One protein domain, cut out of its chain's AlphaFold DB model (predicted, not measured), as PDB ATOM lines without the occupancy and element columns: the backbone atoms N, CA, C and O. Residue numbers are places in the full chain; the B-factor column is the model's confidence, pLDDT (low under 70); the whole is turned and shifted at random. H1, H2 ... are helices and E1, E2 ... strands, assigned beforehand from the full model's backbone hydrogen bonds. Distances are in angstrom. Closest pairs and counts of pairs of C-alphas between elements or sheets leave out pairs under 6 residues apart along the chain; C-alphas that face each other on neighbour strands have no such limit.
ATOM      1  N   ILE A  18     159.611 148.595 141.986       93.75
ATOM      2  CA  ILE A  18     158.932 149.268 143.094       93.75
ATOM      3  C   ILE A  18     159.965 149.760 144.100       93.75
ATOM      4  O   ILE A  18     160.802 148.985 144.554       93.75
ATOM      5  N   VAL A  19     159.871 151.033 144.496       94.69
ATOM      6  CA  VAL A  19     160.676 151.626 145.574       94.69
ATOM      7  C   VAL A  19     159.780 151.954 146.763       94.69
ATOM      8  O   VAL A  19     158.858 152.762 146.656       94.69
ATOM      9  N   ARG A  20     160.084 151.374 147.925       94.88
ATOM     10  CA  ARG A  20     159.404 151.652 149.192       94.88
ATOM     11  C   ARG A  20     160.365 152.312 150.175       94.88
ATOM     12  O   ARG A  20     161.432 151.776 150.467       94.88
ATOM     13  N   ARG A  21     159.984 153.486 150.683       94.12
ATOM     14  CA  ARG A  21     160.738 154.249 151.688       94.12
ATOM     15  C   ARG A  21     160.189 153.972 153.084       94.12
ATOM     16  O   ARG A  21     158.992 154.125 153.310       94.12
ATOM     17  N   TYR A  22     161.087 153.703 154.021       93.25
ATOM     18  CA  TYR A  22     160.814 153.604 155.449       93.25
ATOM     19  C   TYR A  22     161.660 154.638 156.188       93.25
ATOM     20  O   TYR A  22     162.836 154.817 155.875       93.25
ATOM     21  N   SER A  23     161.049 155.362 157.127       89.50
ATOM     22  CA  SER A  23     161.726 156.459 157.842       89.50
ATOM     23  C   SER A  23     162.038 156.137 159.305       89.50
ATOM     24  O   SER A  23     162.814 156.859 159.918       89.50
ATOM     25  N   GLU A  24     161.472 155.060 159.854       84.44
ATOM     26  CA  GLU A  24     161.715 154.611 161.225       84.44
ATOM     27  C   GLU A  24     162.150 153.139 161.227       84.44
ATOM     28  O   GLU A  24     161.600 152.346 160.453       84.44
ATOM     29  N   PRO A  25     163.112 152.740 162.082       83.12
ATOM     30  CA  PRO A  25     163.837 153.554 163.074       83.12
ATOM     31  C   PRO A  25     165.011 154.369 162.497       83.12
ATOM     32  O   PRO A  25     165.553 155.242 163.163       83.12
ATOM     33  N   PHE A  26     165.393 154.102 161.252       89.06
ATOM     34  CA  PHE A  26     166.338 154.887 160.460       89.06
ATOM     35  C   PHE A  26     165.822 154.957 159.022       89.06
ATOM     36  O   PHE A  26     164.898 154.229 158.653       89.06
ATOM     37  N   LEU A  27     166.404 155.825 158.194       91.62
ATOM     38  CA  LEU A  27     166.005 155.938 156.796       91.62
ATOM     39  C   LEU A  27     166.526 154.734 156.007       91.62
ATOM     40  O   LEU A  27     167.733 154.525 155.890       91.62
ATOM     41  N   PHE A  28     165.625 153.968 155.407       94.38
ATOM     42  CA  PHE A  28     166.007 152.932 154.458       94.38
ATOM     43  C   PHE A  28     164.989 152.778 153.334       94.38
ATOM     44  O   PHE A  28     163.819 153.146 153.438       94.38
ATOM     45  N   PHE A  29     165.471 152.228 152.232       95.94
ATOM     46  CA  PHE A  29     164.714 151.961 151.027       95.94
ATOM     47  C   PHE A  29     164.770 150.472 150.734       95.94
ATOM     48  O   PHE A  29     165.833 149.850 150.801       95.94
ATOM     49  N   ILE A  30     163.618 149.918 150.394       96.62
ATOM     50  CA  ILE A  30     163.493 148.577 149.845       96.62
ATOM     51  C   ILE A  30     163.067 148.741 148.399       96.62
ATOM     52  O   ILE A  30     162.065 149.397 148.118       96.62
ATOM     53  N   VAL A  31     163.834 148.158 147.491       96.25
ATOM     54  CA  VAL A  31     163.535 148.159 146.066       96.25
ATOM     55  C   VAL A  31     163.386 146.727 145.596       96.25
ATOM     56  O   VAL A  31     164.262 145.903 145.857       96.25
ATOM     57  N   LEU A  32     162.274 146.437 144.928       95.62
ATOM     58  CA  LEU A  32     161.971 145.122 144.378       95.62
ATOM     59  C   LEU A  32     161.689 145.236 142.880       95.62
ATOM     60  O   LEU A  32     161.041 146.185 142.448       95.62
ATOM     61  N   ILE A  33     162.156 144.255 142.116       94.12
ATOM     62  CA  ILE A  33     161.713 143.968 140.748       94.12
ATOM     63  C   ILE A  33     160.971 142.640 140.841       94.12
ATOM     64  O   ILE A  33     161.611 141.610 141.061       94.12
ATOM     65  N   THR A  34     159.639 142.666 140.816       92.81
ATOM     66  CA  THR A  34     158.830 141.479 141.136       92.81
ATOM     67  C   THR A  34     157.425 141.541 140.554       92.81
ATOM     68  O   THR A  34     156.836 142.617 140.470       92.81
ATOM     69  N   ASP A  35     156.893 140.368 140.211       90.44
ATOM     70  CA  ASP A  35     155.488 140.149 139.837       90.44
ATOM     71  C   ASP A  35     154.655 139.560 140.990       90.44
ATOM     72  O   ASP A  35     153.499 139.163 140.810       90.44
ATOM     73  N   ASP A  36     155.235 139.451 142.190       91.50
ATOM     74  CA  ASP A  36     154.492 139.065 143.386       91.50
ATOM     75  C   ASP A  36     153.552 140.185 143.861       91.50
ATOM     76  O   ASP A  36     153.810 141.378 143.687       91.50
ATOM     77  N   ASN A  37     152.458 139.797 144.525       92.00
ATOM     78  CA  ASN A  37     151.595 140.754 145.214       92.00
ATOM     79  C   ASN A  37     152.308 141.288 146.473       92.00
ATOM     80  O   ASN A  37     152.675 140.509 147.352       92.00
ATOM     81  N   LEU A  38     152.455 142.613 146.563       94.50
ATOM     82  CA  LEU A  38     153.137 143.322 147.648       94.50
ATOM     83  C   LEU A  38     152.198 143.944 148.695       94.50
ATOM     84  O   LEU A  38     152.662 144.736 149.516       94.50
ATOM     85  N   ASP A  39     150.908 143.592 148.715       95.31
ATOM     86  CA  ASP A  39     149.921 144.127 149.670       95.31
ATOM     87  C   ASP A  39     150.361 143.983 151.142       95.31
ATOM     88  O   ASP A  39     150.002 144.796 151.990       95.31
ATOM     89  N   ASN A  40     151.169 142.965 151.456       95.88
ATOM     90  CA  ASN A  40     151.672 142.675 152.801       95.88
ATOM     91  C   ASN A  40     153.134 143.107 153.036       95.88
ATOM     92  O   ASN A  40     153.712 142.749 154.068       95.88
ATOM     93  N   LEU A  41     153.755 143.853 152.112       95.75
ATOM     94  CA  LEU A  41     155.169 144.236 152.205       95.75
ATOM     95  C   LEU A  41     155.475 145.001 153.490       95.75
ATOM     96  O   LEU A  41     156.413 144.649 154.206       95.75
ATOM     97  N   ASP A  42     154.669 146.011 153.806       94.88
ATOM     98  CA  ASP A  42     154.882 146.828 154.998       94.88
ATOM     99  C   ASP A  42     154.745 146.002 156.283       94.88
ATOM    100  O   ASP A  42     155.600 146.089 157.166       94.88
ATOM    101  N   ASP A  43     153.736 145.133 156.361       95.75
ATOM    102  CA  ASP A  43     153.523 144.254 157.513       95.75
ATOM    103  C   ASP A  43     154.695 143.288 157.720       95.75
ATOM    104  O   ASP A  43     155.136 143.071 158.852       95.75
ATOM    105  N   LEU A  44     155.231 142.720 156.635       95.69
ATOM    106  CA  LEU A  44     156.395 141.834 156.687       95.69
ATOM    107  C   LEU A  44     157.641 142.569 157.184       95.69
ATOM    108  O   LEU A  44     158.340 142.055 158.062       95.69
ATOM    109  N   VAL A  45     157.900 143.771 156.668       95.12
ATOM    110  CA  VAL A  45     159.058 144.587 157.056       95.12
ATOM    111  C   VAL A  45     158.948 145.024 158.515       95.12
ATOM    112  O   VAL A  45     159.886 144.828 159.289       95.12
ATOM    113  N   ILE A  46     157.786 145.527 158.940       93.12
ATOM    114  CA  ILE A  46     157.543 145.925 160.334       93.12
ATOM    115  C   ILE A  46     157.692 144.719 161.268       93.12
ATOM    116  O   ILE A  46     158.310 144.823 162.329       93.12
ATOM    117  N   LYS A  47     157.160 143.554 160.882       94.44
ATOM    118  CA  LYS A  47     157.294 142.313 161.655       94.44
ATOM    119  C   LYS A  47     158.745 141.850 161.755       94.44
ATOM    120  O   LYS A  47     159.118 141.312 162.795       94.44
ATOM    121  N   PHE A  48     159.545 142.031 160.706       94.81
ATOM    122  CA  PHE A  48     160.974 141.732 160.730       94.81
ATOM    123  C   PHE A  48     161.708 142.653 161.710       94.81
ATOM    124  O   PHE A  48     162.400 142.161 162.598       94.81
ATOM    125  N   ILE A  49     161.482 143.968 161.610       93.31
ATOM    126  CA  ILE A  49     162.110 144.977 162.477       93.31
ATOM    127  C   ILE A  49     161.757 144.731 163.943       93.31
ATOM    128  O   ILE A  49     162.645 144.658 164.779       93.31
ATOM    129  N   LYS A  50     160.475 144.517 164.265       92.69
ATOM    130  CA  LYS A  50     160.022 144.281 165.649       92.69
ATOM    131  C   LYS A  50     160.584 143.007 166.288       92.69
ATOM    132  O   LYS A  50     160.494 142.854 167.501       92.69
ATOM    133  N   LYS A  51     161.097 142.066 165.492       93.31
ATOM    134  CA  LYS A  51     161.682 140.803 165.971       93.31
ATOM    135  C   LYS A  51     163.197 140.862 166.149       93.31
ATOM    136  O   LYS A  51     163.779 139.862 166.569       93.31
ATOM    137  N   LYS A  52     163.834 141.963 165.760       89.69
ATOM    138  CA  LYS A  52     165.285 142.110 165.721       89.69
ATOM    139  C   LYS A  52     165.706 143.278 166.597       89.69
ATOM    140  O   LYS A  52     165.004 144.282 166.676       89.69
ATOM    141  N   ASP A  53     166.873 143.143 167.208       91.50
ATOM    142  CA  ASP A  53     167.539 144.281 167.825       91.50
ATOM    143  C   ASP A  53     167.969 145.263 166.733       91.50
ATOM    144  O   ASP A  53     168.343 144.864 165.620       91.50
ATOM    145  N   LEU A  54     167.868 146.556 167.034       90.31
ATOM    146  CA  LEU A  54     168.257 147.587 166.084       90.31
ATOM    147  C   LEU A  54     169.787 147.640 165.977       90.31
ATOM    148  O   LEU A  54     170.461 147.593 167.002       90.31
ATOM    149  N   PRO A  55     170.344 147.729 164.758       93.25
ATOM    150  CA  PRO A  55     171.785 147.797 164.558       93.25
ATOM    151  C   PRO A  55     172.377 149.094 165.120       93.25
ATOM    152  O   PRO A  55     171.863 150.181 164.856       93.25
ATOM    153  N   GLU A  56     173.508 148.983 165.813       90.38
ATOM    154  CA  GLU A  56     174.279 150.118 166.342       90.38
ATOM    155  C   GLU A  56     175.649 150.237 165.657       90.38
ATOM    156  O   GLU A  56     176.211 151.326 165.530       90.38
ATOM    157  N   THR A  57     176.187 149.124 165.155       92.00
ATOM    158  CA  THR A  57     177.487 149.066 164.478       92.00
ATOM    159  C   THR A  57     177.360 148.859 162.970       92.00
ATOM    160  O   THR A  57     176.391 148.301 162.457       92.00
ATOM    161  N   ILE A  58     178.401 149.237 162.219       91.62
ATOM    162  CA  ILE A  58     178.457 149.058 160.754       91.62
ATOM    163  C   ILE A  58     178.220 147.594 160.354       91.62
ATOM    164  O   ILE A  58     177.543 147.309 159.362       91.62
ATOM    165  N   GLN A  59     178.791 146.654 161.109       93.56
ATOM    166  CA  GLN A  59     178.644 145.232 160.819       93.56
ATOM    167  C   GLN A  59     177.214 144.754 161.086       93.56
ATOM    168  O   GLN A  59     176.685 143.972 160.299       93.56
ATOM    169  N   GLU A  60     176.564 145.261 162.133       94.94
ATOM    170  CA  GLU A  60     175.155 144.979 162.403       94.94
ATOM    171  C   GLU A  60     174.249 145.560 161.322       94.94
ATOM    172  O   GLU A  60     173.363 144.852 160.860       94.94
ATOM    173  N   PHE A  61     174.510 146.772 160.820       95.38
ATOM    174  CA  PHE A  61     173.766 147.322 159.681       95.38
ATOM    175  C   PHE A  61     173.888 146.444 158.428       95.38
ATOM    176  O   PHE A  61     172.901 146.206 157.730       95.38
ATOM    177  N   ARG A  62     175.089 145.924 158.140       94.19
ATOM    178  CA  ARG A  62     175.314 144.994 157.017       94.19
ATOM    179  C   ARG A  62     174.568 143.679 157.213       94.19
ATOM    180  O   ARG A  62     173.932 143.197 156.274       94.19
ATOM    181  N   ASN A  63     174.638 143.118 158.417       95.81
ATOM    182  CA  ASN A  63     173.940 141.886 158.766       95.81
ATOM    183  C   ASN A  63     172.424 142.085 158.663       95.81
ATOM    184  O   ASN A  63     171.760 141.301 157.995       95.81
ATOM    185  N   PHE A  64     171.899 143.174 159.225       95.88
ATOM    186  CA  PHE A  64     170.492 143.554 159.159       95.88
ATOM    187  C   PHE A  64     170.009 143.670 157.707       95.88
ATOM    188  O   PHE A  64     169.025 143.032 157.337       95.88
ATOM    189  N   ALA A  65     170.728 144.412 156.853       95.88
ATOM    190  CA  ALA A  65     170.374 144.554 155.440       95.88
ATOM    191  C   ALA A  65     170.378 143.202 154.706       95.88
ATOM    192  O   ALA A  65     169.476 142.920 153.918       95.88
ATOM    193  N   GLY A  66     171.378 142.354 154.973       96.19
ATOM    194  CA  GLY A  66     171.492 141.028 154.366       96.19
ATOM    195  C   GLY A  66     170.419 140.044 154.837       96.19
ATOM    196  O   GLY A  66     169.900 139.268 154.036       96.19
ATOM    197  N   GLU A  67     170.068 140.066 156.119       96.44
ATOM    198  CA  GLU A  67     169.000 139.239 156.678       96.44
ATOM    199  C   GLU A  67     167.623 139.669 156.173       96.44
ATOM    200  O   GLU A  67     166.834 138.807 155.785       96.44
ATOM    201  N   LEU A  68     167.355 140.977 156.114       96.00
ATOM    202  CA  LEU A  68     166.114 141.509 155.553       96.00
ATOM    203  C   LEU A  68     165.979 141.140 154.072       96.00
ATOM    204  O   LEU A  68     164.917 140.691 153.648       96.00
ATOM    205  N   ASN A  69     167.064 141.255 153.298       96.00
ATOM    206  CA  ASN A  69     167.076 140.844 151.895       96.00
ATOM    207  C   ASN A  69     166.709 139.353 151.750       96.00
ATOM    208  O   ASN A  69     165.772 139.011 151.031       96.00
ATOM    209  N   LYS A  70     167.359 138.467 152.517       95.25
ATOM    210  CA  LYS A  70     167.047 137.026 152.518       95.25
ATOM    211  C   LYS A  70     165.606 136.730 152.938       95.25
ATOM    212  O   LYS A  70     164.966 135.862 152.348       95.25
ATOM    213  N   PHE A  71     165.100 137.434 153.948       96.19
ATOM    214  CA  PHE A  71     163.730 137.276 154.427       96.19
ATOM    215  C   PHE A  71     162.709 137.623 153.335       96.19
ATOM    216  O   PHE A  71     161.786 136.845 153.085       96.19
ATOM    217  N   LEU A  72     162.909 138.737 152.629       95.62
ATOM    218  CA  LEU A  72     162.035 139.144 151.529       95.62
ATOM    219  C   LEU A  72     162.151 138.218 150.321       95.62
ATOM    220  O   LEU A  72     161.126 137.834 149.768       95.62
ATOM    221  N   LEU A  73     163.361 137.772 149.975       92.44
ATOM    222  CA  LEU A  73     163.562 136.802 148.896       92.44
ATOM    223  C   LEU A  73     162.805 135.491 149.159       92.44
ATOM    224  O   LEU A  73     162.263 134.889 148.240       92.44
ATOM    225  N   SER A  74     162.735 135.057 150.422       93.44
ATOM    226  CA  SER A  74     161.953 133.874 150.805       93.44
ATOM    227  C   SER A  74     160.439 134.110 150.836       93.44
ATOM    228  O   SER A  74     159.675 133.152 150.760       93.44
ATOM    229  N   SER A  75     160.007 135.369 150.954       94.56
ATOM    230  CA  SER A  75     158.591 135.753 151.010       94.56
ATOM    231  C   SER A  75     158.000 135.995 149.618       94.56
ATOM    232  O   SER A  75     156.803 135.795 149.433       94.56
ATOM    233  N   TYR A  76     158.837 136.385 148.651       94.19
ATOM    234  CA  TYR A  76     158.444 136.767 147.293       94.19
ATOM    235  C   TYR A  76     159.237 135.969 146.241       94.19
ATOM    236  O   TYR A  76     160.279 136.430 145.758       94.19
ATOM    237  N   PRO A  77     158.785 134.748 145.899       89.69
ATOM    238  CA  PRO A  77     159.532 133.816 145.056       89.69
ATOM    239  C   PRO A  77     159.634 134.229 143.581       89.69
ATOM    240  O   PRO A  77     160.492 133.694 142.880       89.69
ATOM    241  N   LYS A  78     158.790 135.149 143.098       89.88
ATOM    242  CA  LYS A  78     158.834 135.691 141.730       89.88
ATOM    243  C   LYS A  78     159.640 136.986 141.637       89.88
ATOM    244  O   LYS A  78     159.542 137.715 140.656       89.88
ATOM    245  N   THR A  79     160.437 137.292 142.656       91.38
ATOM    246  CA  THR A  79     161.275 138.486 142.656       91.38
ATOM    247  C   THR A  79     162.558 138.257 141.865       91.38
ATOM    248  O   THR A  79     163.376 137.406 142.218       91.38
ATOM    249  N   GLU A  80     162.768 139.062 140.828       91.62
ATOM    250  CA  GLU A  80     163.972 139.046 139.995       91.62
ATOM    251  C   GLU A  80     165.128 139.826 140.635       91.62
ATOM    252  O   GLU A  80     166.298 139.494 140.440       91.62
ATOM    253  N   GLY A  81     164.824 140.854 141.434       92.94
ATOM    254  CA  GLY A  81     165.830 141.689 142.087       92.94
ATOM    255  C   GLY A  81     165.347 142.309 143.392       92.94
ATOM    256  O   GLY A  81     164.233 142.816 143.468       92.94
ATOM    257  N   ILE A  82     166.211 142.309 144.412       96.06
ATOM    258  CA  ILE A  82     165.976 143.000 145.691       96.06
ATOM    259  C   ILE A  82     167.179 143.874 146.022       96.06
ATOM    260  O   ILE A  82     168.321 143.409 145.995       96.06
ATOM    261  N   ALA A  83     166.922 145.122 146.388       97.06
ATOM    262  CA  ALA A  83     167.909 146.018 146.955       97.06
ATOM    263  C   ALA A  83     167.393 146.615 148.265       97.06
ATOM    264  O   ALA A  83     166.348 147.254 148.306       97.06
ATOM    265  N   ILE A  84     168.160 146.428 149.334       96.94
ATOM    266  CA  ILE A  84     167.965 147.120 150.608       96.94
ATOM    267  C   ILE A  84     169.037 148.190 150.691       96.94
ATOM    268  O   ILE A  84     170.216 147.852 150.630       96.94
ATOM    269  N   VAL A  85     168.654 149.456 150.823       95.75
ATOM    270  CA  VAL A  85     169.588 150.582 150.941       95.75
ATOM    271  C   VAL A  85     169.275 151.356 152.207       95.75
ATOM    272  O   VAL A  85     168.226 151.977 152.323       95.75
ATOM    273  N   ILE A  86     170.191 151.313 153.163       95.00
ATOM    274  CA  ILE A  86     170.072 151.952 154.467       95.00
ATOM    275  C   ILE A  86     170.955 153.194 154.486       95.00
ATOM    276  O   ILE A  86     172.148 153.111 154.188       95.00
ATOM    277  N   TYR A  87     170.373 154.322 154.876       91.69
ATOM    278  CA  TYR A  87     171.078 155.556 155.194       91.69
ATOM    279  C   TYR A  87     171.155 155.681 156.715       91.69
ATOM    280  O   TYR A  87     170.169 156.005 157.376       91.69
ATOM    281  N   ALA A  88     172.332 155.395 157.264       87.12
ATOM    282  CA  ALA A  88     172.594 155.455 158.695       87.12
ATOM    283  C   ALA A  88     173.649 156.530 158.961       87.12
ATOM    284  O   ALA A  88     174.802 156.367 158.572       87.12
ATOM    285  N   ASP A  89     173.257 157.630 159.608       81.00
ATOM    286  CA  ASP A  89     174.128 158.780 159.899       81.00
ATOM    287  C   ASP A  89     174.944 159.231 158.664       81.00
ATOM    288  O   ASP A  89     174.384 159.790 157.721       81.00
ATOM    289  N   LYS A  90     176.254 158.951 158.627       83.81
ATOM    290  CA  LYS A  90     177.185 159.350 157.553       83.81
ATOM    291  C   LYS A  90     177.546 158.227 156.580       83.81
ATOM    292  O   LYS A  90     178.477 158.381 155.790       83.81
ATOM    293  N   MET A  91     176.868 157.084 156.649       88.00
ATOM    294  CA  MET A  91     177.160 155.924 155.810       88.00
ATOM    295  C   MET A  91     175.924 155.412 155.077       88.00
ATOM    296  O   MET A  91     174.786 155.528 155.536       88.00
ATOM    297  N   THR A  92     176.181 154.778 153.938       91.38
ATOM    298  CA  THR A  92     175.177 154.037 153.183       91.38
ATOM    299  C   THR A  92     175.556 152.567 153.181       91.38
ATOM    300  O   THR A  92     176.669 152.200 152.802       91.38
ATOM    301  N   VAL A  93     174.627 151.717 153.609       94.31
ATOM    302  CA  VAL A  93     174.781 150.261 153.591       94.31
ATOM    303  C   VAL A  93     173.762 149.690 152.625       94.31
ATOM    304  O   VAL A  93     172.567 149.909 152.786       94.31
ATOM    305  N   SER A  94     174.226 148.944 151.625       94.31
ATOM    306  CA  SER A  94     173.349 148.315 150.641       94.31
ATOM    307  C   SER A  94     173.519 146.802 150.605       94.31
ATOM    308  O   SER A  94     174.645 146.308 150.555       94.31
ATOM    309  N   SER A  95     172.408 146.071 150.548       96.44
ATOM    310  CA  SER A  95     172.371 144.640 150.245       96.44
ATOM    311  C   SER A  95     171.603 144.425 148.946       96.44
ATOM    312  O   SER A  95     170.399 144.675 148.896       96.44
ATOM    313  N   LEU A  96     172.304 143.987 147.899       95.69
ATOM    314  CA  LEU A  96     171.753 143.769 146.560       95.69
ATOM    315  C   LEU A  96     171.652 142.270 146.265       95.69
ATOM    316  O   LEU A  96     172.505 141.488 146.683       95.69
ATOM    317  N   SER A  97     170.618 141.862 145.539       94.25
ATOM    318  CA  SER A  97     170.396 140.484 145.097       94.25
ATOM    319  C   SER A  97     169.690 140.454 143.745       94.25
ATOM    320  O   SER A  97     169.010 141.411 143.370       94.25
ATOM    321  N   GLY A  98     169.876 139.353 143.014       91.44
ATOM    322  CA  GLY A  98     169.263 139.146 141.704       91.44
ATOM    323  C   GLY A  98     169.744 140.160 140.667       91.44
ATOM    324  O   GLY A  98     170.947 140.417 140.546       91.44
ATOM    325  N   ASP A  99     168.811 140.755 139.939       90.88
ATOM    326  CA  ASP A  99     169.084 141.687 138.847       90.88
ATOM    327  C   ASP A  99     169.908 142.906 139.268       90.88
ATOM    328  O   ASP A  99     170.825 143.306 138.550       90.88
ATOM    329  N   PHE A 100     169.711 143.423 140.484       93.06
ATOM    330  CA  PHE A 100     170.545 144.504 141.019       93.06
ATOM    331  C   PHE A 100     171.996 144.083 141.288       93.06
ATOM    332  O   PHE A 100     172.867 144.933 141.431       93.06
ATOM    333  N   MET A 101     172.312 142.793 141.381       90.44
ATOM    334  CA  MET A 101     173.698 142.333 141.512       90.44
ATOM    335  C   MET A 101     174.324 142.027 140.146       90.44
ATOM    336  O   MET A 101     175.506 142.311 139.932       90.44
ATOM    337  N   ASN A 102     173.523 141.489 139.226       89.88
ATOM    338  CA  ASN A 102     173.990 140.937 137.955       89.88
ATOM    339  C   ASN A 102     173.974 141.945 136.798       89.88
ATOM    340  O   ASN A 102     174.787 141.825 135.881       89.88
ATOM    341  N   HIS A 103     173.081 142.939 136.832       89.25
ATOM    342  CA  HIS A 103     172.877 143.887 135.740       89.25
ATOM    343  C   HIS A 103     173.230 145.314 136.170       89.25
ATOM    344  O   HIS A 103     172.597 145.916 137.036       89.25
ATOM    345  N   GLU A 104     174.258 145.879 135.534       90.19
ATOM    346  CA  GLU A 104     174.736 147.231 135.836       90.19
ATOM    347  C   GLU A 104     173.672 148.302 135.579       90.19
ATOM    348  O   GLU A 104     173.510 149.199 136.401       90.19
ATOM    349  N   GLN A 105     172.904 148.174 134.495       89.12
ATOM    350  CA  GLN A 105     171.833 149.113 134.157       89.12
ATOM    351  C   GLN A 105     170.790 149.217 135.278       89.12
ATOM    352  O   GLN A 105     170.462 150.325 135.691       89.12
ATOM    353  N   CYS A 106     170.364 148.085 135.851       90.25
ATOM    354  CA  CYS A 106     169.429 148.060 136.980       90.25
ATOM    355  C   CYS A 106     170.011 148.744 138.227       90.25
ATOM    356  O   CYS A 106     169.289 149.411 138.963       90.25
ATOM    357  N   ARG A 107     171.327 148.628 138.474       91.94
ATOM    358  CA  ARG A 107     171.987 149.365 139.570       91.94
ATOM    359  C   ARG A 107     172.029 150.864 139.325       91.94
ATOM    360  O   ARG A 107     171.796 151.632 140.254       91.94
ATOM    361  N   LEU A 108     172.372 151.279 138.108       93.00
ATOM    362  CA  LEU A 108     172.435 152.695 137.753       93.00
ATOM    363  C   LEU A 108     171.055 153.344 137.872       93.00
ATOM    364  O   LEU A 108     170.942 154.421 138.454       93.00
ATOM    365  N   GLU A 109     170.015 152.661 137.396       92.62
ATOM    366  CA  GLU A 109     168.626 153.091 137.551       92.62
ATOM    367  C   GLU A 109     168.230 153.200 139.029       92.62
ATOM    368  O   GLU A 109     167.774 154.260 139.457       92.62
ATOM    369  N   LEU A 110     168.495 152.162 139.833       93.38
ATOM    370  CA  LEU A 110     168.246 152.158 141.277       93.38
ATOM    371  C   LEU A 110     168.850 153.387 141.970       93.38
ATOM    372  O   LEU A 110     168.141 154.135 142.644       93.38
ATOM    373  N   PHE A 111     170.157 153.610 141.823       91.69
ATOM    374  CA  PHE A 111     170.818 154.728 142.499       91.69
ATOM    375  C   PHE A 111     170.419 156.086 141.906       91.69
ATOM    376  O   PHE A 111     170.390 157.078 142.636       91.69
ATOM    377  N   GLY A 112     170.053 156.138 140.622       92.94
ATOM    378  CA  GLY A 112     169.450 157.314 139.999       92.94
ATOM    379  C   GLY A 112     168.118 157.695 140.652       92.94
ATOM    380  O   GLY A 112     167.944 158.845 141.062       92.94
ATOM    381  N   LEU A 113     167.217 156.723 140.824       92.00
ATOM    382  CA  LEU A 113     165.922 156.906 141.485       92.00
ATOM    383  C   LEU A 113     166.086 157.316 142.951       92.00
ATOM    384  O   LEU A 113     165.467 158.282 143.392       92.00
ATOM    385  N   LEU A 114     166.966 156.647 143.702       91.06
ATOM    386  CA  LEU A 114     167.216 156.988 145.107       91.06
ATOM    387  C   LEU A 114     167.784 158.403 145.273       91.06
ATOM    388  O   LEU A 114     167.388 159.123 146.188       91.06
ATOM    389  N   ASN A 115     168.668 158.836 144.374       87.94
ATOM    390  CA  ASN A 115     169.192 160.200 144.382       87.94
ATOM    391  C   ASN A 115     168.091 161.229 144.075       87.94
ATOM    392  O   ASN A 115     168.052 162.291 144.685       87.94
ATOM    393  N   PHE A 116     167.166 160.914 143.165       87.50
ATOM    394  CA  PHE A 116     166.015 161.777 142.898       87.50
ATOM    395  C   PHE A 116     165.075 161.871 144.108       87.50
ATOM    396  O   PHE A 116     164.631 162.956 144.461       87.50
ATOM    397  N   MET A 117     164.822 160.752 144.793       83.38
ATOM    398  CA  MET A 117     163.929 160.700 145.958       83.38
ATOM    399  C   MET A 117     164.505 161.340 147.226       83.38
ATOM    400  O   MET A 117     163.745 161.720 148.116       83.38
ATOM    401  N   THR A 118     165.831 161.410 147.345       76.50
ATOM    402  CA  THR A 118     166.517 162.016 148.500       76.50
ATOM    403  C   THR A 118     166.873 163.487 148.279       76.50
ATOM    404  O   THR A 118     167.136 164.188 149.251       76.50
ATOM    405  N   LYS A 119     166.827 163.978 147.033       61.47
ATOM    406  CA  LYS A 119     166.911 165.403 146.695       61.47
ATOM    407  C   LYS A 119     165.556 166.087 146.902       61.47
ATOM    408  O   LYS A 119     164.808 166.296 145.950       61.47
TER     409      LYS A 119
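What this domain is: This is residues 18 to 119 of the 120 residues of an uncharacterized protein of Dictyoglomus turgidum (UniProt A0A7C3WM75). An antiparallel sheet in the order E1 E2 E3 E4 is the middle of three layers: the long helix H2 covers E3 and E4 on one face, and H4 runs slantwise over the other. H1 is close to H2 and only grazes the sheet, while the short H3 leads from E4 towards H4. The printed part has 102 residues, with four named helices and four named strands in the order E1 E2 H1 H2 E3 E4 H3 H4, a mixed class. It is compact, with a radius of gyration of the C-alphas of 12.9 A and spans of 32 by 28 by 22 A.

How they stand to each other: E1, residues 18 to 22, and E2, residues 27 to 34, form an antiparallel hairpin, with N 20 and O 30 within hydrogen-bond range at 2.8 A. E3, residues 79 to 88, is antiparallel to E2, with N 31 and O 83 at 2.8 A, and forms a hairpin with E4, residues 91 to 98, with N 84 and O 95 at 2.9 A. H2, residues 58 to 75, has a height over the sheet of 8.7 A; its closest C-alphas to E4, Gly 66 and Ser 95, are 5.5 A apart. H4, residues 104 to 118, is on the opposite face at a height of 9.9 A; its closest C-alphas to E2, Leu 110 and Val 31, are 7.8 A apart. H3, residues 99 to 102, touches H4 only at the corner, C-alphas 100 and 107 being closest at 5.3 A. H1, residues 41 to 50, is close to but not clearly touching H2, C-alphas 48 and 68 being closest at 7.3 A. In H1, H2 and H4 every O i to N i+4 pair is within hydrogen-bond range; H3 is too short for one.

Where its parts are: E1 begins at C-alpha 18 (158.932, 149.268, 143.094), and H4 ends at C-alpha 118 (166.517, 162.016, 148.500). E3 is 25.9 A long, H2 25.8 A, E4 23.3 A, E2 22.5 A and H4 21.1 A.

The domain as a whole: The C-alphas farthest apart, Lys 51 and Gln 105, are 34.4 A apart. The printed part has no cut and no long link; residue 119 is under pLDDT 70.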